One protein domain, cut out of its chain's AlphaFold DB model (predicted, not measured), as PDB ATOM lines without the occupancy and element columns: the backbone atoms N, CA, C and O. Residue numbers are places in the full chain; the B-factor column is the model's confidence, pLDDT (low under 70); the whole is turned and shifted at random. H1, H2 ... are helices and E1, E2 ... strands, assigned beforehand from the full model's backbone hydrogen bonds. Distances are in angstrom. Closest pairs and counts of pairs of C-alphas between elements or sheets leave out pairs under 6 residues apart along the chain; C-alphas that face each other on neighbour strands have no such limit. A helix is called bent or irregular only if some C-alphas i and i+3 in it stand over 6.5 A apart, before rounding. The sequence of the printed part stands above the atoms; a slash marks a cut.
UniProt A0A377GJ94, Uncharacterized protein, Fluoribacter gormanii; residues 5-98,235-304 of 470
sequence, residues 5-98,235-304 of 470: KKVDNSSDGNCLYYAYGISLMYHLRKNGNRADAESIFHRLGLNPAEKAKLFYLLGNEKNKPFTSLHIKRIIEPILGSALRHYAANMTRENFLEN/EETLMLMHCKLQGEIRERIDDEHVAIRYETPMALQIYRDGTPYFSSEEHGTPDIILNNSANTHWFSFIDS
ATOM      1  N   LYS A   5     296.714 108.112 364.306       87.00
ATOM      2  CA  LYS A   5     296.361 107.348 365.505       87.00
ATOM      3  C   LYS A   5     296.411 105.863 365.187       87.00
ATOM      4  O   LYS A   5     295.804 105.421 364.215       87.00
ATOM      5  N   LYS A   6     297.101 105.101 366.034       92.31
ATOM      6  CA  LYS A   6     297.065 103.639 366.005       92.31
ATOM      7  C   LYS A   6     295.678 103.158 366.436       92.31
ATOM      8  O   LYS A   6     295.211 103.541 367.510       92.31
ATOM      9  N   VAL A   7     295.064 102.297 365.632       91.25
ATOM     10  CA  VAL A   7     293.873 101.524 366.003       91.25
ATOM     11  C   VAL A   7     294.220 100.047 365.867       91.25
ATOM     12  O   VAL A   7     294.546  99.573 364.780       91.25
ATOM     13  N   ASP A   8     294.218  99.353 367.001       91.94
ATOM     14  CA  ASP A   8     294.624  97.952 367.096       91.94
ATOM     15  C   ASP A   8     293.432  96.993 366.948       91.94
ATOM     16  O   ASP A   8     292.278  97.407 367.093       91.94
ATOM     17  N   ASN A   9     293.721  95.717 366.695       92.75
ATOM     18  CA  ASN A   9     292.732  94.642 366.552       92.75
ATOM     19  C   ASN A   9     292.989  93.481 367.529       92.75
ATOM     20  O   ASN A   9     293.990  93.454 368.248       92.75
ATOM     21  N   SER A  10     292.070  92.515 367.578       87.62
ATOM     22  CA  SER A  10     292.157  91.334 368.456       87.62
ATOM     23  C   SER A  10     293.376  90.429 368.222       87.62
ATOM     24  O   SER A  10     293.768  89.734 369.149       87.62
ATOM     25  N   SER A  11     294.047  90.517 367.068       76.19
ATOM     26  CA  SER A  11     295.357  89.892 366.803       76.19
ATOM     27  C   SER A  11     295.410  88.353 366.818       76.19
ATOM     28  O   SER A  11     296.483  87.783 366.987       76.19
ATOM     29  N   ASP A  12     294.310  87.652 366.541       81.50
ATOM     30  CA  ASP A  12     294.265  86.176 366.597       81.50
ATOM     31  C   ASP A  12     294.845  85.465 365.346       81.50
ATOM     32  O   ASP A  12     294.540  84.312 365.081       81.50
ATOM     33  N   GLY A  13     295.658  86.142 364.525       82.56
ATOM     34  CA  GLY A  13     296.155  85.632 363.228       82.56
ATOM     35  C   GLY A  13     295.345  86.088 362.004       82.56
ATOM     36  O   GLY A  13     295.698  85.796 360.864       82.56
ATOM     37  N   ASN A  14     294.281  86.865 362.224       91.56
ATOM     38  CA  ASN A  14     293.498  87.558 361.188       91.56
ATOM     39  C   ASN A  14     293.869  89.052 361.060       91.56
ATOM     40  O   ASN A  14     293.139  89.816 360.427       91.56
ATOM     41  N   CYS A  15     294.978  89.479 361.673       94.44
ATOM     42  CA  CYS A  15     295.321  90.887 361.877       94.44
ATOM     43  C   CYS A  15     295.335  91.718 360.584       94.44
ATOM     44  O   CYS A  15     294.867  92.852 360.614       94.44
ATOM     45  N   LEU A  16     295.779  91.162 359.444       97.12
ATOM     46  CA  LEU A  16     295.731  91.858 358.149       97.12
ATOM     47  C   LEU A  16     294.298  92.263 357.780       97.12
ATOM     48  O   LEU A  16     294.022  93.428 357.508       97.12
ATOM     49  N   TYR A  17     293.383  91.294 357.786       97.81
ATOM     50  CA  TYR A  17     291.997  91.490 357.367       97.81
ATOM     51  C   TYR A  17     291.229  92.362 358.363       97.81
ATOM     52  O   TYR A  17     290.416  93.191 357.958       97.81
ATOM     53  N   TYR A  18     291.525  92.237 359.659       97.44
ATOM     54  CA  TYR A  18     290.970  93.122 360.685       97.44
ATOM     55  C   TYR A  18     291.462  94.559 360.521       97.44
ATOM     56  O   TYR A  18     290.645  95.477 360.499       97.44
ATOM     57  N   ALA A  19     292.767  94.767 360.339       97.75
ATOM     58  CA  ALA A  19     293.330  96.090 360.095       97.75
ATOM     59  C   ALA A  19     292.754  96.721 358.816       97.75
ATOM     60  O   ALA A  19     292.357  97.887 358.821       97.75
ATOM     61  N   TYR A  20     292.629  95.945 357.736       98.19
ATOM     62  CA  TYR A  20     291.997  96.428 356.510       98.19
ATOM     63  C   TYR A  20     290.530  96.801 356.744       98.19
ATOM     64  O   TYR A  20     290.124  97.903 356.388       98.19
ATOM     65  N   GLY A  21     289.744  95.934 357.391       97.44
ATOM     66  CA  GLY A  21     288.332  96.190 357.689       97.44
ATOM     67  C   GLY A  21     288.118  97.428 358.564       97.44
ATOM     68  O   GLY A  21     287.227  98.230 358.293       97.44
ATOM     69  N   ILE A  22     288.968  97.637 359.572       96.00
ATOM     70  CA  ILE A  22     288.945  98.838 360.418       96.00
ATOM     71  C   ILE A  22     289.249 100.089 359.585       96.00
ATOM     72  O   ILE A  22     288.478 101.051 359.632       96.00
ATOM     73  N   SER A  23     290.333 100.083 358.803       96.12
ATOM     74  CA  SER A  23     290.707 101.225 357.958       96.12
ATOM     75  C   SER A  23     289.639 101.534 356.907       96.12
ATOM     76  O   SER A  23     289.291 102.698 356.716       96.12
ATOM     77  N   LEU A  24     289.054 100.502 356.292       96.25
ATOM     78  CA  LEU A  24     287.952 100.623 355.342       96.25
ATOM     79  C   LEU A  24     286.735 101.298 355.982       96.25
ATOM     80  O   LEU A  24     286.195 102.244 355.420       96.25
ATOM     81  N   MET A  25     286.327 100.875 357.182       93.50
ATOM     82  CA  MET A  25     285.189 101.490 357.875       93.50
ATOM     83  C   MET A  25     285.424 102.966 358.197       93.50
ATOM     84  O   MET A  25     284.492 103.767 358.109       93.50
ATOM     85  N   TYR A  26     286.651 103.355 358.549       91.12
ATOM     86  CA  TYR A  26     286.979 104.767 358.747       91.12
ATOM     87  C   TYR A  26     286.964 105.556 357.433       91.12
ATOM     88  O   TYR A  26     286.438 106.668 357.415       91.12
ATOM     89  N   HIS A  27     287.481 104.986 356.344       90.69
ATOM     90  CA  HIS A  27     287.422 105.596 355.016       90.69
ATOM     91  C   HIS A  27     285.975 105.816 354.548       90.69
ATOM     92  O   HIS A  27     285.595 106.942 354.229       90.69
ATOM     93  N   LEU A  28     285.139 104.774 354.606       89.75
ATOM     94  CA  LEU A  28     283.725 104.849 354.225       89.75
ATOM     95  C   LEU A  28     282.963 105.879 355.062       89.75
ATOM     96  O   LEU A  28     282.139 106.629 354.538       89.75
ATOM     97  N   ARG A  29     283.269 105.965 356.363       85.31
ATOM     98  CA  ARG A  29     282.659 106.955 357.254       85.31
ATOM     99  C   ARG A  29     283.049 108.386 356.881       85.31
ATOM    100  O   ARG A  29     282.185 109.254 356.917       85.31
ATOM    101  N   LYS A  30     284.317 108.634 356.537       82.50
ATOM    102  CA  LYS A  30     284.812 109.962 356.129       82.50
ATOM    103  C   LYS A  30     284.208 110.412 354.798       82.50
ATOM    104  O   LYS A  30     283.890 111.586 354.653       82.50
ATOM    105  N   ASN A  31     284.089 109.505 353.832       79.69
ATOM    106  CA  ASN A  31     283.571 109.851 352.508       79.69
ATOM    107  C   ASN A  31     282.055 110.071 352.517       79.69
ATOM    108  O   ASN A  31     281.548 110.846 351.712       79.69
ATOM    109  N   GLY A  32     281.329 109.386 353.407       70.31
ATOM    110  CA  GLY A  32     279.893 109.586 353.603       70.31
ATOM    111  C   GLY A  32     279.006 109.141 352.434       70.31
ATOM    112  O   GLY A  32     277.789 109.300 352.523       70.31
ATOM    113  N   ASN A  33     279.579 108.569 351.365       82.94
ATOM    114  CA  ASN A  33     278.844 108.077 350.202       82.94
ATOM    115  C   ASN A  33     278.307 106.664 350.457       82.94
ATOM    116  O   ASN A  33     279.044 105.672 350.457       82.94
ATOM    117  N   ARG A  34     276.991 106.571 350.649       84.19
ATOM    118  CA  ARG A  34     276.311 105.300 350.901       84.19
ATOM    119  C   ARG A  34     276.400 104.339 349.711       84.19
ATOM    120  O   ARG A  34     276.511 103.137 349.936       84.19
ATOM    121  N   ALA A  35     276.359 104.839 348.476       87.88
ATOM    122  CA  ALA A  35     276.410 103.996 347.282       87.88
ATOM    123  C   ALA A  35     277.765 103.283 347.147       87.88
ATOM    124  O   ALA A  35     277.802 102.093 346.837       87.88
ATOM    125  N   ASP A  36     278.859 103.978 347.469       89.44
ATOM    126  CA  ASP A  36     280.206 103.393 347.469       89.44
ATOM    127  C   ASP A  36     280.330 102.294 348.534       89.44
ATOM    128  O   ASP A  36     280.814 101.196 348.253       89.44
ATOM    129  N   ALA A  37     279.830 102.558 349.747       91.75
ATOM    130  CA  ALA A  37     279.799 101.568 350.822       91.75
ATOM    131  C   ALA A  37     278.948 100.340 350.452       91.75
ATOM    132  O   ALA A  37     279.384  99.210 350.666       91.75
ATOM    133  N   GLU A  38     277.771 100.542 349.850       91.06
ATOM    134  CA  GLU A  38     276.906  99.451 349.385       91.06
ATOM    135  C   GLU A  38     277.587  98.608 348.301       91.06
ATOM    136  O   GLU A  38     277.552  97.379 348.378       91.06
ATOM    137  N   SER A  39     278.253  99.247 347.333       93.38
ATOM    138  CA  SER A  39     279.010  98.566 346.276       93.38
ATOM    139  C   SER A  39     280.125  97.690 346.857       93.38
ATOM    140  O   SER A  39     280.224  96.500 346.546       93.38
ATOM    141  N   ILE A  40     280.910  98.234 347.792       96.19
ATOM    142  CA  ILE A  40     281.974  97.496 348.481       96.19
ATOM    143  C   ILE A  40     281.401  96.329 349.293       96.19
ATOM    144  O   ILE A  40     281.881  95.201 349.176       96.19
ATOM    145  N   PHE A  41     280.348  96.554 350.081       96.50
ATOM    146  CA  PHE A  41     279.715  95.492 350.866       96.50
ATOM    147  C   PHE A  41     279.074  94.412 349.988       96.50
ATOM    148  O   PHE A  41     279.048  93.245 350.375       96.50
ATOM    149  N   HIS A  42     278.572  94.777 348.808       95.38
ATOM    150  CA  HIS A  42     278.071  93.826 347.825       95.38
ATOM    151  C   HIS A  42     279.192  92.949 347.252       95.38
ATOM    152  O   HIS A  42     279.033  91.731 347.242       95.38
ATOM    153  N   ARG A  43     280.343  93.522 346.864       95.50
ATOM    154  CA  ARG A  43     281.511  92.742 346.397       95.50
ATOM    155  C   ARG A  43     282.037  91.777 347.454       95.50
ATOM    156  O   ARG A  43     282.451  90.671 347.124       95.50
ATOM    157  N   LEU A  44     281.983  92.178 348.724       97.56
ATOM    158  CA  LEU A  44     282.347  91.324 349.856       97.56
ATOM    159  C   LEU A  44     281.321  90.217 350.147       97.56
ATOM    160  O   LEU A  44     281.560  89.396 351.029       97.56
ATOM    161  N   GLY A  45     280.185  90.188 349.442       96.31
ATOM    162  CA  GLY A  45     279.142  89.184 349.637       96.31
ATOM    163  C   GLY A  45     278.421  89.299 350.982       96.31
ATOM    164  O   GLY A  45     277.889  88.302 351.465       96.31
ATOM    165  N   LEU A  46     278.409  90.488 351.600       94.75
ATOM    166  CA  LEU A  46     277.764  90.679 352.901       94.75
ATOM    167  C   LEU A  46     276.247  90.528 352.788       94.75
ATOM    168  O   LEU A  46     275.615  91.063 351.868       94.75
ATOM    169  N   ASN A  47     275.649  89.853 353.765       88.81
ATOM    170  CA  ASN A  47     274.197  89.723 353.830       88.81
ATOM    171  C   ASN A  47     273.533  91.023 354.349       88.81
ATOM    172  O   ASN A  47     274.210  91.884 354.922       88.81
ATOM    173  N   PRO A  48     272.206  91.197 354.182       82.88
ATOM    174  CA  PRO A  48     271.516  92.424 354.596       82.88
ATOM    175  C   PRO A  48     271.697  92.785 356.078       82.88
ATOM    176  O   PRO A  48     271.909  93.950 356.404       82.88
ATOM    177  N   ALA A  49     271.693  91.800 356.981       78.62
ATOM    178  CA  ALA A  49     271.850  92.045 358.416       78.62
ATOM    179  C   ALA A  49     273.269  92.520 358.776       78.62
ATOM    180  O   ALA A  49     273.450  93.377 359.644       78.62
ATOM    181  N   GLU A  50     274.289  91.984 358.107       85.38
ATOM    182  CA  GLU A  50     275.678  92.431 358.241       85.38
ATOM    183  C   GLU A  50     275.859  93.854 357.720       85.38
ATOM    184  O   GLU A  50     276.389  94.708 358.435       85.38
ATOM    185  N   LYS A  51     275.351  94.128 356.511       85.31
ATOM    186  CA  LYS A  51     275.354  95.467 355.910       85.31
ATOM    187  C   LYS A  51     274.709  96.486 356.833       85.31
ATOM    188  O   LYS A  51     275.302  97.525 357.101       85.31
ATOM    189  N   ALA A  52     273.539  96.170 357.378       76.62
ATOM    190  CA  ALA A  52     272.802  97.081 358.238       76.62
ATOM    191  C   ALA A  52     273.571  97.420 359.530       76.62
ATOM    192  O   ALA A  52     273.639  98.586 359.923       76.62
ATOM    193  N   LYS A  53     274.252  96.441 360.149       79.62
ATOM    194  CA  LYS A  53     275.140  96.686 361.304       79.62
ATOM    195  C   LYS A  53     276.320  97.595 360.953       79.62
ATOM    196  O   LYS A  53     276.699  98.444 361.759       79.62
ATOM    197  N   LEU A  54     276.906  97.436 359.768       86.69
ATOM    198  CA  LEU A  54     277.990  98.308 359.315       86.69
ATOM    199  C   LEU A  54     277.472  99.709 358.968       86.69
ATOM    200  O   LEU A  54     278.069 100.686 359.411       86.69
ATOM    201  N   PHE A  55     276.333  99.839 358.283       83.00
ATOM    202  CA  PHE A  55     275.702 101.135 358.011       83.00
ATOM    203  C   PHE A  55     275.312 101.879 359.284       83.00
ATOM    204  O   PHE A  55     275.500 103.092 359.352       83.00
ATOM    205  N   TYR A  56     274.859 101.170 360.320       80.44
ATOM    206  CA  TYR A  56     274.659 101.758 361.642       80.44
ATOM    207  C   TYR A  56     275.943 102.398 362.168       80.44
ATOM    208  O   TYR A  56     275.936 103.551 362.596       80.44
ATOM    209  N   LEU A  57     277.068 101.681 362.091       81.50
ATOM    210  CA  LEU A  57     278.366 102.210 362.498       81.50
ATOM    211  C   LEU A  57     278.829 103.378 361.615       81.50
ATOM    212  O   LEU A  57     279.453 104.305 362.125       81.50
ATOM    213  N   LEU A  58     278.529 103.379 360.317       83.94
ATOM    214  CA  LEU A  58     278.840 104.509 359.433       83.94
ATOM    215  C   LEU A  58     277.981 105.746 359.755       83.94
ATOM    216  O   LEU A  58     278.487 106.865 359.703       83.94
ATOM    217  N   GLY A  59     276.716 105.548 360.136       70.69
ATOM    218  CA  GLY A  59     275.759 106.614 360.439       70.69
ATOM    219  C   GLY A  59     275.831 107.171 361.865       70.69
ATOM    220  O   GLY A  59     275.520 108.346 362.063       70.69
ATOM    221  N   ASN A  60     276.245 106.372 362.853       64.56
ATOM    222  CA  ASN A  60     276.215 106.746 364.270       64.56
ATOM    223  C   ASN A  60     277.542 107.356 364.772       64.56
ATOM    224  O   ASN A  60     278.628 106.922 364.383       64.56
ATOM    225  N   GLU A  61     277.448 108.342 365.673       64.25
ATOM    226  CA  GLU A  61     278.570 109.000 366.368       64.25
ATOM    227  C   GLU A  61     279.785 109.316 365.467       64.25
ATOM    228  O   GLU A  61     280.935 109.022 365.803       64.25
ATOM    229  N   LYS A  62     279.539 109.921 364.296       65.75
ATOM    230  CA  LYS A  62     280.547 110.124 363.229       65.75
ATOM    231  C   LYS A  62     281.801 110.872 363.687       65.75
ATOM    232  O   LYS A  62     282.892 110.600 363.192       65.75
ATOM    233  N   ASN A  63     281.644 111.752 364.678       67.94
ATOM    234  CA  ASN A  63     282.725 112.564 365.233       67.94
ATOM    235  C   ASN A  63     283.552 111.855 366.315       67.94
ATOM    236  O   ASN A  63     284.464 112.450 366.895       67.94
ATOM    237  N   LYS A  64     283.255 110.581 366.596       74.00
ATOM    238  CA  LYS A  64     283.975 109.759 367.568       74.00
ATOM    239  C   LYS A  64     284.657 108.577 366.874       74.00
ATOM    240  O   LYS A  64     284.106 108.002 365.931       74.00
ATOM    241  N   PRO A  65     285.851 108.167 367.335       80.69
ATOM    242  CA  PRO A  65     286.465 106.934 366.858       80.69
ATOM    243  C   PRO A  65     285.575 105.729 367.188       80.69
ATOM    244  O   PRO A  65     284.891 105.722 368.211       80.69
ATOM    245  N   PHE A  66     285.613 104.683 366.354       84.19
ATOM    246  CA  PHE A  66     285.045 103.393 366.735       84.19
ATOM    247  C   PHE A  66     285.634 102.934 368.070       84.19
ATOM    248  O   PHE A  66     286.843 103.005 368.295       84.19
ATOM    249  N   THR A  67     284.767 102.471 368.965       83.25
ATOM    250  CA  THR A  67     285.194 101.897 370.236       83.25
ATOM    251  C   THR A  67     285.806 100.516 369.997       83.25
ATOM    252  O   THR A  67     285.516  99.857 368.997       83.25
ATOM    253  N   SER A  68     286.609 100.024 370.946       77.31
ATOM    254  CA  SER A  68     287.127  98.646 370.885       77.31
ATOM    255  C   SER A  68     286.000  97.610 370.781       77.31
ATOM    256  O   SER A  68     286.169  96.561 370.169       77.31
ATOM    257  N   LEU A  69     284.832  97.931 371.336       78.81
ATOM    258  CA  LEU A  69     283.652  97.090 371.293       78.81
ATOM    259  C   LEU A  69     283.023  97.049 369.888       78.81
ATOM    260  O   LEU A  69     282.760  95.956 369.392       78.81
ATOM    261  N   HIS A  70     282.880  98.196 369.206       84.94
ATOM    262  CA  HIS A  70     282.466  98.237 367.792       84.94
ATOM    263  C   HIS A  70     283.403  97.395 366.922       84.94
ATOM    264  O   HIS A  70     282.951  96.608 366.091       84.94
ATOM    265  N   ILE A  71     284.711  97.541 367.152       86.44
ATOM    266  CA  ILE A  71     285.742  96.818 366.412       86.44
ATOM    267  C   ILE A  71     285.591  95.306 366.629       86.44
ATOM    268  O   ILE A  71     285.317  94.580 365.678       86.44
ATOM    269  N   LYS A  72     285.667  94.838 367.879       83.81
ATOM    270  CA  LYS A  72     285.684  93.403 368.215       83.81
ATOM    271  C   LYS A  72     284.366  92.674 367.962       83.81
ATOM    272  O   LYS A  72     284.370  91.467 367.737       83.81
ATOM    273  N   ARG A  73     283.222  93.357 368.074       82.38
ATOM    274  CA  ARG A  73     281.897  92.710 368.005       82.38
ATOM    275  C   ARG A  73     281.198  92.861 366.661       82.38
ATOM    276  O   ARG A  73     280.305  92.069 366.382       82.38
ATOM    277  N   ILE A  74     281.576  93.852 365.853       85.25
ATOM    278  CA  ILE A  74     280.891  94.146 364.588       85.25
ATOM    279  C   ILE A  74     281.880  94.157 363.423       85.25
ATOM    280  O   ILE A  74     281.721  93.370 362.496       85.25
ATOM    281  N   ILE A  75     282.913  95.003 363.471       93.00
ATOM    282  CA  ILE A  75     283.827  95.187 362.331       93.00
ATOM    283  C   ILE A  75     284.637  93.913 362.068       93.00
ATOM    284  O   ILE A  75     284.611  93.397 360.955       93.00
ATOM    285  N   GLU A  76     285.333  93.384 363.076       93.44
ATOM    286  CA  GLU A  76     286.194  92.204 362.922       93.44
ATOM    287  C   GLU A  76     285.411  90.942 362.515       93.44
ATOM    288  O   GLU A  76     285.824  90.300 361.546       93.44
ATOM    289  N   PRO A  77     284.278  90.579 363.160       92.69
ATOM    290  CA  PRO A  77     283.561  89.353 362.808       92.69
ATOM    291  C   PRO A  77     282.935  89.390 361.411       92.69
ATOM    292  O   PRO A  77     282.891  88.356 360.749       92.69
ATOM    293  N   ILE A  78     282.472  90.562 360.962       94.00
ATOM    294  CA  ILE A  78     281.849  90.723 359.644       94.00
ATOM    295  C   ILE A  78     282.933  90.880 358.574       94.00
ATOM    296  O   ILE A  78     283.089  90.031 357.697       94.00
ATOM    297  N   LEU A  79     283.721  91.956 358.652       97.38
ATOM    298  CA  LEU A  79     284.655  92.307 357.586       97.38
ATOM    299  C   LEU A  79     285.894  91.423 357.576       97.38
ATOM    300  O   LEU A  79     286.399  91.134 356.500       97.38
ATOM    301  N   GLY A  80     286.387  90.959 358.725       95.56
ATOM    302  CA  GLY A  80     287.587  90.126 358.753       95.56
ATOM    303  C   GLY A  80     287.405  88.797 358.021       95.56
ATOM    304  O   GLY A  80     288.251  88.421 357.213       95.56
ATOM    305  N   SER A  81     286.277  88.119 358.262       93.06
ATOM    306  CA  SER A  81     285.933  86.888 357.543       93.06
ATOM    307  C   SER A  81     285.657  87.173 356.065       93.06
ATOM    308  O   SER A  81     286.240  86.520 355.198       93.06
ATOM    309  N   ALA A  82     284.827  88.176 355.761       97.12
ATOM    310  CA  ALA A  82     284.462  88.498 354.383       97.12
ATOM    311  C   ALA A  82     285.678  88.885 353.528       97.12
ATOM    312  O   ALA A  82     285.852  88.354 352.436       97.12
ATOM    313  N   LEU A  83     286.574  89.734 354.047       98.00
ATOM    314  CA  LEU A  83     287.804  90.140 353.360       98.00
ATOM    315  C   LEU A  83     288.755  88.962 353.136       98.00
ATOM    316  O   LEU A  83     289.350  88.869 352.066       98.00
ATOM    317  N   ARG A  84     288.880  88.039 354.101       97.00
ATOM    318  CA  ARG A  84     289.709  86.833 353.946       97.00
ATOM    319  C   ARG A  84     289.221  85.961 352.792       97.00
ATOM    320  O   ARG A  84     290.008  85.610 351.914       97.00
ATOM    321  N   HIS A  85     287.931  85.632 352.786       96.75
ATOM    322  CA  HIS A  85     287.341  84.807 351.730       96.75
ATOM    323  C   HIS A  85     287.385  85.520 350.380       96.75
ATOM    324  O   HIS A  85     287.757  84.913 349.378       96.75
ATOM    325  N   TYR A  86     287.083  86.820 350.361       97.69
ATOM    326  CA  TYR A  86     287.169  87.637 349.158       97.69
ATOM    327  C   TYR A  86     288.589  87.634 348.580       97.69
ATOM    328  O   TYR A  86     288.761  87.357 347.399       97.69
ATOM    329  N   ALA A  87     289.620  87.847 349.401       97.38
ATOM    330  CA  ALA A  87     291.001  87.854 348.934       97.38
ATOM    331  C   ALA A  87     291.454  86.494 348.370       97.38
ATOM    332  O   ALA A  87     292.119  86.445 347.333       97.38
ATOM    333  N   ALA A  88     291.059  85.389 349.012       97.38
ATOM    334  CA  ALA A  88     291.324  84.044 348.505       97.38
ATOM    335  C   ALA A  88     290.622  83.805 347.153       97.38
ATOM    336  O   ALA A  88     291.257  83.370 346.194       97.38
ATOM    337  N   ASN A  89     289.345  84.176 347.034       97.19
ATOM    338  CA  ASN A  89     288.593  84.046 345.784       97.19
ATOM    339  C   ASN A  89     289.176  84.915 344.663       97.19
ATOM    340  O   ASN A  89     289.352  84.434 343.549       97.19
ATOM    341  N   MET A  90     289.559  86.160 344.955       96.44
ATOM    342  CA  MET A  90     290.197  87.040 343.971       96.44
ATOM    343  C   MET A  90     291.559  86.511 343.519       96.44
ATOM    344  O   MET A  90     291.923  86.694 342.362       96.44
ATOM    345  N   THR A  91     292.291  85.813 344.394       96.81
ATOM    346  CA  THR A  91     293.532  85.107 344.026       96.81
ATOM    347  C   THR A  91     293.257  83.996 343.018       96.81
ATOM    348  O   THR A  91     293.960  83.891 342.014       96.81
ATOM    349  N   ARG A  92     292.190  83.220 343.236       97.69
ATOM    350  CA  ARG A  92     291.733  82.192 342.293       97.69
ATOM    351  C   ARG A  92     291.375  82.795 340.941       97.69
ATOM    352  O   ARG A  92     291.895  82.360 339.922       97.69
ATOM    353  N   GLU A  93     290.507  83.803 340.939       95.75
ATOM    354  CA  GLU A  93     290.043  84.455 339.713       95.75
ATOM    355  C   GLU A  93     291.196  85.100 338.947       95.75
ATOM    356  O   GLU A  93     291.306  84.905 337.742       95.75
ATOM    357  N   ASN A  94     292.104  85.794 339.641       94.75
ATOM    358  CA  ASN A  94     293.275  86.399 339.015       94.75
ATOM    359  C   ASN A  94     294.186  85.356 338.356       94.75
ATOM    360  O   ASN A  94     294.655  85.587 337.242       94.75
ATOM    361  N   PHE A  95     294.405  84.214 339.015       97.06
ATOM    362  CA  PHE A  95     295.192  83.133 338.434       97.06
ATOM    363  C   PHE A  95     294.496  82.519 337.216       97.06
ATOM    364  O   PHE A  95     295.148  82.291 336.209       97.06
ATOM    365  N   LEU A  96     293.185  82.273 337.274       96.44
ATOM    366  CA  LEU A  96     292.440  81.694 336.149       96.44
ATOM    367  C   LEU A  96     292.329  82.652 334.951       96.44
ATOM    368  O   LEU A  96     292.339  82.200 333.810       96.44
ATOM    369  N   GLU A  97     292.234  83.960 335.199       93.81
ATOM    370  CA  GLU A  97     292.151  85.002 334.168       93.81
ATOM    371  C   GLU A  97     293.491  85.202 333.443       93.81
ATOM    372  O   GLU A  97     293.537  85.277 332.215       93.81
ATOM    373  N   ASN A  98     294.592  85.290 334.195       93.38
ATOM    374  CA  ASN A  98     295.931  85.486 333.646       93.38
ATOM    375  C   ASN A  98     296.987  84.777 334.514       93.38
ATOM    376  O   ASN A  98     297.649  85.434 335.327       93.38
ATOM    377  N   GLU A 235     301.401  90.804 352.217       91.25
ATOM    378  CA  GLU A 235     301.291  91.969 351.324       91.25
ATOM    379  C   GLU A 235     300.810  91.569 349.914       91.25
ATOM    380  O   GLU A 235     300.039  92.303 349.307       91.25
ATOM    381  N   GLU A 236     301.176  90.379 349.423       90.75
ATOM    382  CA  GLU A 236     300.702  89.830 348.142       90.75
ATOM    383  C   GLU A 236     299.168  89.770 348.087       90.75
ATOM    384  O   GLU A 236     298.532  90.353 347.205       90.75
ATOM    385  N   THR A 237     298.564  89.110 349.077       93.19
ATOM    386  CA  THR A 237     297.110  88.967 349.173       93.19
ATOM    387  C   THR A 237     296.427  90.316 349.417       93.19
ATOM    388  O   THR A 237     295.350  90.563 348.874       93.19
ATOM    389  N   LEU A 238     297.054  91.209 350.195       96.06
ATOM    390  CA  LEU A 238     296.566  92.570 350.435       96.06
ATOM    391  C   LEU A 238     296.439  93.368 349.135       96.06
ATOM    392  O   LEU A 238     295.390  93.966 348.900       96.06
ATOM    393  N   MET A 239     297.486  93.390 348.307       93.94
ATOM    394  CA  MET A 239     297.508  94.209 347.094       93.94
ATOM    395  C   MET A 239     296.441  93.758 346.099       93.94
ATOM    396  O   MET A 239     295.675  94.586 345.604       93.94
ATOM    397  N   LEU A 240     296.321  92.448 345.869       94.25
ATOM    398  CA  LEU A 240     295.297  91.912 344.974       94.25
ATOM    399  C   LEU A 240     293.881  92.190 345.493       94.25
ATOM    400  O   LEU A 240     293.027  92.667 344.743       94.25
ATOM    401  N   MET A 241     293.644  91.936 346.785       96.62
ATOM    402  CA  MET A 241     292.372  92.237 347.441       96.62
ATOM    403  C   MET A 241     292.017  93.717 347.290       96.62
ATOM    404  O   MET A 241     290.883  94.038 346.951       96.62
ATOM    405  N   HIS A 242     292.974  94.615 347.516       96.44
ATOM    406  CA  HIS A 242     292.763  96.054 347.448       96.44
ATOM    407  C   HIS A 242     292.431  96.530 346.025       96.44
ATOM    408  O   HIS A 242     291.470  97.280 345.852       96.44
ATOM    409  N   CYS A 243     293.155  96.068 345.001       92.94
ATOM    410  CA  CYS A 243     292.849  96.383 343.600       92.94
ATOM    411  C   CYS A 243     291.447  95.901 343.204       92.94
ATOM    412  O   CYS A 243     290.638  96.668 342.679       92.94
ATOM    413  N   LYS A 244     291.123  94.636 343.496       94.62
ATOM    414  CA  LYS A 244     289.827  94.057 343.119       94.62
ATOM    415  C   LYS A 244     288.670  94.673 343.915       94.62
ATOM    416  O   LYS A 244     287.627  94.958 343.332       94.62
ATOM    417  N   LEU A 245     288.870  95.000 345.195       95.75
ATOM    418  CA  LEU A 245     287.840  95.644 346.017       95.75
ATOM    419  C   LEU A 245     287.514  97.068 345.556       95.75
ATOM    420  O   LEU A 245     286.388  97.506 345.767       95.75
ATOM    421  N   GLN A 246     288.447  97.773 344.910       94.31
ATOM    422  CA  GLN A 246     288.188  99.067 344.260       94.31
ATOM    423  C   GLN A 246     287.408  98.935 342.940       94.31
ATOM    424  O   GLN A 246     286.926  99.937 342.411       94.31
ATOM    425  N   GLY A 247     287.245  97.717 342.413       92.69
ATOM    426  CA  GLY A 247     286.656  97.481 341.097       92.69
ATOM    427  C   GLY A 247     287.607  97.929 339.996       92.69
ATOM    428  O   GLY A 247     287.242  98.774 339.186       92.69
ATOM    429  N   GLU A 248     288.851  97.439 340.032       91.81
ATOM    430  CA  GLU A 248     289.840  97.673 338.976       91.81
ATOM    431  C   GLU A 248     289.317  97.183 337.618       91.81
ATOM    432  O   GLU A 248     288.993  96.005 337.454       91.81
ATOM    433  N   ILE A 249     289.298  98.082 336.638       88.31
ATOM    434  CA  ILE A 249     288.960  97.814 335.242       88.31
ATOM    435  C   ILE A 249     290.188  98.151 334.400       88.31
ATOM    436  O   ILE A 249     290.731  99.255 334.481       88.31
ATOM    437  N   ARG A 250     290.614  97.192 333.579       86.69
ATOM    438  CA  ARG A 250     291.700  97.359 332.613       86.69
ATOM    439  C   ARG A 250     291.090  97.600 331.242       86.69
ATOM    440  O   ARG A 250     290.507  96.694 330.654       86.69
ATOM    441  N   GLU A 251     291.200  98.825 330.749       87.00
ATOM    442  CA  GLU A 251     290.655  99.238 329.458       87.00
ATOM    443  C   GLU A 251     291.815  99.382 328.468       87.00
ATOM    444  O   GLU A 251     292.732 100.181 328.668       87.00
ATOM    445  N   ARG A 252     291.802  98.580 327.398       84.75
ATOM    446  CA  ARG A 252     292.781  98.717 326.318       84.75
ATOM    447  C   ARG A 252     292.441  99.971 325.514       84.75
ATOM    448  O   ARG A 252     291.366 100.037 324.923       84.75
ATOM    449  N   ILE A 253     293.338 100.954 325.528       88.38
ATOM    450  CA  ILE A 253     293.169 102.208 324.784       88.38
ATOM    451  C   ILE A 253     293.566 101.987 323.323       88.38
ATOM    452  O   ILE A 253     292.847 102.401 322.416       88.38
ATOM    453  N   ASP A 254     294.690 101.307 323.105       88.31
ATOM    454  CA  ASP A 254     295.216 100.953 321.790       88.31
ATOM    455  C   ASP A 254     296.072  99.676 321.865       88.31
ATOM    456  O   ASP A 254     296.056  98.947 322.863       88.31
ATOM    457  N   ASP A 255     296.790  99.356 320.787       81.88
ATOM    458  CA  ASP A 255     297.564  98.123 320.715       81.88
ATOM    459  C   ASP A 255     298.698  98.032 321.752       81.88
ATOM    460  O   ASP A 255     299.053  96.914 322.133       81.88
ATOM    461  N   GLU A 256     299.192  99.159 322.268       84.50
ATOM    462  CA  GLU A 256     300.337  99.239 323.185       84.50
ATOM    463  C   GLU A 256     299.953  99.707 324.599       84.50
ATOM    464  O   GLU A 256     300.673  99.423 325.559       84.50
ATOM    465  N   HIS A 257     298.811 100.381 324.761       84.12
ATOM    466  CA  HIS A 257     298.445 101.046 326.011       84.12
ATOM    467  C   HIS A 257     297.193 100.454 326.667       84.12
ATOM    468  O   HIS A 257     296.122 100.327 326.066       84.12
ATOM    469  N   VAL A 258     297.315 100.172 327.966       85.75
ATOM    470  CA  VAL A 258     296.208  99.786 328.848       85.75
ATOM    471  C   VAL A 258     296.062 100.844 329.935       85.75
ATOM    472  O   VAL A 258     297.005 101.103 330.682       85.75
ATOM    473  N   ALA A 259     294.878 101.446 330.039       88.12
ATOM    474  CA  ALA A 259     294.513 102.281 331.174       88.12
ATOM    475  C   ALA A 259     293.882 101.445 332.284       88.12
ATOM    476  O   ALA A 259     293.171 100.470 332.034       88.12
ATOM    477  N   ILE A 260     294.122 101.872 333.520       88.06
ATOM    478  CA  ILE A 260     293.502 101.300 334.708       88.06
ATOM    479  C   ILE A 260     292.548 102.340 335.290       88.06
ATOM    480  O   ILE A 260     292.949 103.469 335.579       88.06
ATOM    481  N   ARG A 261     291.284 101.952 335.460       90.62
ATOM    482  CA  ARG A 261     290.245 102.751 336.116       90.62
ATOM    483  C   ARG A 261     289.707 101.993 337.325       90.62
ATOM    484  O   ARG A 261     289.670 100.769 337.321       90.62
ATOM    485  N   TYR A 262     289.258 102.726 338.336       90.94
ATOM    486  CA  TYR A 262     288.635 102.164 339.532       90.94
ATOM    487  C   TYR A 262     287.200 102.672 339.662       90.94
ATOM    488  O   TYR A 262     286.936 103.854 339.431       90.94
ATOM    489  N   GLU A 263     286.276 101.790 340.035       91.06
ATOM    490  CA  GLU A 263     284.891 102.173 340.344       91.06
ATOM    491  C   GLU A 263     284.797 102.922 341.679       91.06
ATOM    492  O   GLU A 263     284.039 103.880 341.798       91.06
ATOM    493  N   THR A 264     285.587 102.508 342.671       90.69
ATOM    494  CA  THR A 264     285.637 103.124 344.003       90.69
ATOM    495  C   THR A 264     287.102 103.341 344.388       90.69
ATOM    496  O   THR A 264     287.682 102.486 345.057       90.69
ATOM    497  N   PRO A 265     287.745 104.424 343.908       90.06
ATOM    498  CA  PRO A 265     289.169 104.658 344.129       90.06
ATOM    499  C   PRO A 265     289.466 104.904 345.612       90.06
ATOM    500  O   PRO A 265     288.810 105.719 346.259       90.06
ATOM    501  N   MET A 266     290.467 104.201 346.139       91.38
ATOM    502  CA  MET A 266     290.916 104.272 347.530       91.38
ATOM    503  C   MET A 266     292.442 104.169 347.565       91.38
ATOM    504  O   MET A 266     292.991 103.112 347.281       91.38
ATOM    505  N   ALA A 267     293.153 105.228 347.944       91.00
ATOM    506  CA  ALA A 267     294.613 105.183 348.027       91.00
ATOM    507  C   ALA A 267     295.098 104.378 349.254       91.00
ATOM    508  O   ALA A 267     294.819 104.748 350.397       91.00
ATOM    509  N   LEU A 268     295.865 103.303 349.039       92.50
ATOM    510  CA  LEU A 268     296.509 102.513 350.099       92.50
ATOM    511  C   LEU A 268     297.963 102.951 350.332       92.50
ATOM    512  O   LEU A 268     298.752 103.017 349.393       92.50
ATOM    513  N   GLN A 269     298.348 103.157 351.595       92.19
ATOM    514  CA  GLN A 269     299.748 103.307 352.006       92.19
ATOM    515  C   GLN A 269     300.131 102.261 353.057       92.19
ATOM    516  O   GLN A 269     299.463 102.108 354.083       92.19
ATOM    517  N   ILE A 270     301.240 101.562 352.810       92.75
ATOM    518  CA  ILE A 270     301.805 100.570 353.731       92.75
ATOM    519  C   ILE A 270     302.919 101.217 354.552       92.75
ATOM    520  O   ILE A 270     303.790 101.909 354.021       92.75
ATOM    521  N   TYR A 271     302.883 100.982 355.857       93.12
ATOM    522  CA  TYR A 271     303.915 101.341 356.816       93.12
ATOM    523  C   TYR A 271     304.589 100.066 357.324       93.12
ATOM    524  O   TYR A 271     303.940  99.030 357.487       93.12
ATOM    525  N   ARG A 272     305.886 100.156 357.608       91.75
ATOM    526  CA  ARG A 272     306.676  99.126 358.279       91.75
ATOM    527  C   ARG A 272     307.266  99.735 359.543       91.75
ATOM    528  O   ARG A 272     307.962 100.747 359.480       91.75
ATOM    529  N   ASP A 273     306.899  99.171 360.690       91.25
ATOM    530  CA  ASP A 273     307.340  99.618 362.018       91.25
ATOM    531  C   ASP A 273     307.197 101.136 362.245       91.25
ATOM    532  O   ASP A 273     308.077 101.814 362.771       91.25
ATOM    533  N   GLY A 274     306.053 101.690 361.833       89.00
ATOM    534  CA  GLY A 274     305.718 103.102 361.999       89.00
ATOM    535  C   GLY A 274     306.259 104.026 360.909       89.00
ATOM    536  O   GLY A 274     305.969 105.221 360.952       89.00
ATOM    537  N   THR A 275     306.978 103.499 359.915       89.19
ATOM    538  CA  THR A 275     307.575 104.281 358.823       89.19
ATOM    539  C   THR A 275     306.894 103.956 357.493       89.19
ATOM    540  O   THR A 275     306.744 102.775 357.181       89.19
ATOM    541  N   PRO A 276     306.469 104.950 356.689       87.88
ATOM    542  CA  PRO A 276     305.872 104.678 355.384       87.88
ATOM    543  C   PRO A 276     306.889 103.998 354.463       87.88
ATOM    544  O   PRO A 276     308.037 104.431 354.377       87.88
ATOM    545  N   TYR A 277     306.462 102.946 353.762       82.88
ATOM    546  CA  TYR A 277     307.321 102.208 352.832       82.88
ATOM    547  C   TYR A 277     307.674 103.040 351.584       82.88
ATOM    548  O   TYR A 277     308.790 102.954 351.083       82.88
ATOM    549  N   PHE A 278     306.754 103.912 351.150       76.19
ATOM    550  CA  PHE A 278     306.964 104.912 350.097       76.19
ATOM    551  C   PHE A 278     306.438 106.286 350.531       76.19
ATOM    552  O   PHE A 278     305.482 106.374 351.310       76.19
ATOM    553  N   SER A 279     307.049 107.362 350.024       68.06
ATOM    554  CA  SER A 279     306.695 108.747 350.364       68.06
ATOM    555  C   SER A 279     305.266 109.101 349.938       68.06
ATOM    556  O   SER A 279     304.886 108.919 348.788       68.06
ATOM    557  N   SER A 280     304.471 109.685 350.841       62.38
ATOM    558  CA  SER A 280     303.136 110.202 350.493       62.38
ATOM    559  C   SER A 280     303.184 111.432 349.578       62.38
ATOM    560  O   SER A 280     302.191 111.755 348.937       62.38
ATOM    561  N   GLU A 281     304.313 112.147 349.519       63.59
ATOM    562  CA  GLU A 281     304.443 113.352 348.682       63.59
ATOM    563  C   GLU A 281     304.420 113.019 347.182       63.59
ATOM    564  O   GLU A 281     304.000 113.847 346.380       63.59
ATOM    565  N   GLU A 282     304.786 111.789 346.817       59.50
ATOM    566  CA  GLU A 282     304.797 111.294 345.434       59.50
ATOM    567  C   GLU A 282     303.493 110.572 345.050       59.50
ATOM    568  O   GLU A 282     303.184 110.431 343.868       59.50
ATOM    569  N   HIS A 283     302.702 110.140 346.039       63.62
ATOM    570  CA  HIS A 283     301.580 109.210 345.846       63.62
ATOM    571  C   HIS A 283     300.226 109.723 346.360       63.62
ATOM    572  O   HIS A 283     299.238 108.990 346.362       63.62
ATOM    573  N   GLY A 284     300.153 110.994 346.762       70.81
ATOM    574  CA  GLY A 284     298.918 111.629 347.217       70.81
ATOM    575  C   GLY A 284     298.570 111.337 348.681       70.81
ATOM    576  O   GLY A 284     299.350 110.780 349.452       70.81
ATOM    577  N   THR A 285     297.383 111.785 349.100       81.88
ATOM    578  CA  THR A 285     296.913 111.573 350.479       81.88
ATOM    579  C   THR A 285     296.281 110.185 350.596       81.88
ATOM    580  O   THR A 285     295.324 109.926 349.872       81.88
ATOM    581  N   PRO A 286     296.760 109.313 351.499       88.44
ATOM    582  CA  PRO A 286     296.217 107.969 351.633       88.44
ATOM    583  C   PRO A 286     294.818 107.965 352.260       88.44
ATOM    584  O   PRO A 286     294.522 108.712 353.200       88.44
ATOM    585  N   ASP A 287     293.987 107.056 351.768       89.38
ATOM    586  CA  ASP A 287     292.654 106.744 352.275       89.38
ATOM    587  C   ASP A 287     292.686 105.620 353.307       89.38
ATOM    588  O   ASP A 287     292.017 105.681 354.340       89.38
ATOM    589  N   ILE A 288     293.495 104.601 353.023       93.19
ATOM    590  CA  ILE A 288     293.714 103.426 353.855       93.19
ATOM    591  C   ILE A 288     295.195 103.398 354.216       93.19
ATOM    592  O   ILE A 288     296.059 103.412 353.342       93.19
ATOM    593  N   ILE A 289     295.500 103.331 355.512       93.75
ATOM    594  CA  ILE A 289     296.876 103.186 355.991       93.75
ATOM    595  C   ILE A 289     296.966 101.940 356.863       93.75
ATOM    596  O   ILE A 289     296.245 101.807 357.859       93.75
ATOM    597  N   LEU A 290     297.864 101.031 356.490       96.25
ATOM    598  CA  LEU A 290     298.132  99.792 357.217       96.25
ATOM    599  C   LEU A 290     299.587  99.754 357.647       96.25
ATOM    600  O   LEU A 290     300.468 100.099 356.868       96.25
ATOM    601  N   ASN A 291     299.840  99.307 358.870       95.19
ATOM    602  CA  ASN A 291     301.185  99.126 359.387       95.19
ATOM    603  C   ASN A 291     301.462  97.649 359.650       95.19
ATOM    604  O   ASN A 291     300.807  97.050 360.506       95.19
ATOM    605  N   ASN A 292     302.478  97.108 358.985       94.44
ATOM    606  CA  ASN A 292     303.114  95.857 359.366       94.44
ATOM    607  C   ASN A 292     304.121  96.135 360.489       94.44
ATOM    608  O   ASN A 292     304.955  97.035 360.372       94.44
ATOM    609  N   SER A 293     304.030  95.401 361.594       92.75
ATOM    610  CA  SER A 293     304.976  95.503 362.700       92.75
ATOM    611  C   SER A 293     305.713  94.192 362.891       92.75
ATOM    612  O   SER A 293     305.084  93.142 363.067       92.75
ATOM    613  N   ALA A 294     307.042  94.272 362.833       89.75
ATOM    614  CA  ALA A 294     307.975  93.164 362.992       89.75
ATOM    615  C   ALA A 294     307.635  91.913 362.157       89.75
ATOM    616  O   ALA A 294     307.973  90.805 362.564       89.75
ATOM    617  N   ASN A 295     306.928  92.058 361.029       87.62
ATOM    618  CA  ASN A 295     306.430  90.946 360.214       87.62
ATOM    619  C   ASN A 295     305.555  89.926 360.975       87.62
ATOM    620  O   ASN A 295     305.494  88.751 360.617       87.62
ATOM    621  N   THR A 296     304.889  90.363 362.046       89.75
ATOM    622  CA  THR A 296     304.069  89.496 362.915       89.75
ATOM    623  C   THR A 296     302.672  90.044 363.166       89.75
ATOM    624  O   THR A 296     301.753  89.284 363.467       89.75
ATOM    625  N   HIS A 297     302.488  91.356 363.025       93.81
ATOM    626  CA  HIS A 297     301.222  92.008 363.324       93.81
ATOM    627  C   HIS A 297     300.877  93.095 362.314       93.81
ATOM    628  O   HIS A 297     301.746  93.832 361.852       93.81
ATOM    629  N   TRP A 298     299.588  93.225 362.020       96.06
ATOM    630  CA  TRP A 298     299.031  94.270 361.171       96.06
ATOM    631  C   TRP A 298     298.040  95.097 361.974       96.06
ATOM    632  O   TRP A 298     297.173  94.540 362.643       96.06
ATOM    633  N   PHE A 299     298.125  96.421 361.883       95.38
ATOM    634  CA  PHE A 299     297.147  97.326 362.489       95.38
ATOM    635  C   PHE A 299     296.915  98.569 361.628       95.38
ATOM    636  O   PHE A 299     297.660  98.846 360.685       95.38
ATOM    637  N   SER A 300     295.869  99.323 361.952       96.00
ATOM    638  CA  SER A 300     295.447 100.495 361.187       96.00
ATOM    639  C   SER A 300     296.079 101.774 361.725       96.00
ATOM    640  O   SER A 300     296.106 102.004 362.940       96.00
ATOM    641  N   PHE A 301     296.505 102.655 360.822       93.69
ATOM    642  CA  PHE A 301     296.733 104.060 361.148       93.69
ATOM    643  C   PHE A 301     295.601 104.910 360.588       93.69
ATOM    644  O   PHE A 301     295.285 104.842 359.407       93.69
ATOM    645  N   ILE A 302     294.997 105.734 361.440       88.69
ATOM    646  CA  ILE A 302     293.874 106.591 361.060       88.69
ATOM    647  C   ILE A 302     294.273 108.045 361.269       88.69
ATOM    648  O   ILE A 302     294.696 108.418 362.368       88.69
ATOM    649  N   ASP A 303     294.137 108.887 360.244       80.44
ATOM    650  CA  ASP A 303     294.280 110.328 360.445       80.44
ATOM    651  C   ASP A 303     293.099 110.827 361.289       80.44
ATOM    652  O   ASP A 303     291.929 110.575 361.012       80.44
ATOM    653  N   SER A 304     293.415 111.559 362.351       66.38
ATOM    654  CA  SER A 304     292.445 112.232 363.215       66.38
ATOM    655  C   SER A 304     291.364 113.053 362.489       66.38
ATOM    656  O   SER A 304     290.303 113.269 363.072       66.38
TER     657      SER A 304
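What this domain is: This is residues 5 to 98 and 235 to 304 of the 470 residues of an uncharacterized protein of Fluoribacter gormanii (UniProt A0A377GJ94). A strongly twisted sheet of four strands has helix H1 along one face, and the long helix H4 crosses the far side of H1, which lies in the middle of the domain. H2 and H3 gather near one end of H1, H5 crosses H4 farther along, and the hairpin of E2 and E3 lies away from the sheet at one end of the longest axis. The printed part has 164 residues, with six named helices and six named strands in the order E1 H1 H2 H3 H4 H5 E2 E3 E4 H6 E5 E6. The larger sheet, E1 E6 E5 E4, is mixed, and the class is mixed, helices and strands. The whole is compact, with a radius of gyration of the C-alphas of 15.9 A and spans of 52 by 38 by 28 A.

Where its parts are: E1, residues 5 to 7, begins at C-alpha 5 (296.361, 107.348, 365.505). H1 is residues 15 to 31, 24.2 A long, H2 34 to 43 and H3 48 to 59. H4, residues 68 to 97, 39.5 A long, begins at C-alpha 68 (287.127, 98.646, 370.885). It has a kink of 48 degrees near residue 76 and is only just irregular, with C-alphas 73 and 76 6.7 A apart. H5 is residues 235 to 245, E2 248 to 252, E3 258 to 262, E4 268 to 272, H6 280 to 283 and E5 288 to 293. E6, residues 297 to 303, 19.8 A long, ends at C-alpha 303 (294.280, 110.328, 360.445).

How they stand to each other: E1 is antiparallel to E6, with N 5 and O 302 2.8 A apart. E6 and E5 form a hairpin, with N 293 and O 297 2.8 A apart. E5 is parallel to E4, with N 271 and O 290 2.8 A apart; E4, H6 and E5 form a strand-helix-strand unit, two parallel neighbour strands with a helix between, its crossover right-handed. H1 is on the sheet in two layers, at a height of 7.9 A over E6 and E5. H4, the hub, touches H1 about perpendicular at 77 degrees, closest at the C-alphas of Tyr 17 and Gly 80, 4.8 A. It touches H5 at 89 degrees, also about perpendicular, closest at the C-alphas of Ala 87 and Met 241, 4.8 A. H3 touches H4 at a steep tilt of 60 degrees, closest at the C-alphas of Glu 50 and Ile 78, 6.6 A. H2 and H4 are near each other. The hairpin of E2 and E3 has N 249 and O 261 2.8 A apart. Every O i to N i+4 pair is within hydrogen-bond range in H1, H2, H3 and H5, and 23 of 26 in H4; H6 is too short for one.

The domain as a whole: The C-alphas of Leu 69 and Asp 255, 52.5 A apart, are the two farthest apart. Residues 99 to 234 are not printed, and C-alphas 98 and 235 are 19.6 A apart across this cut. Of the links that are printed whole, none is long. Residues 60 to 63, 279 to 283 and 304 have pLDDT under 70.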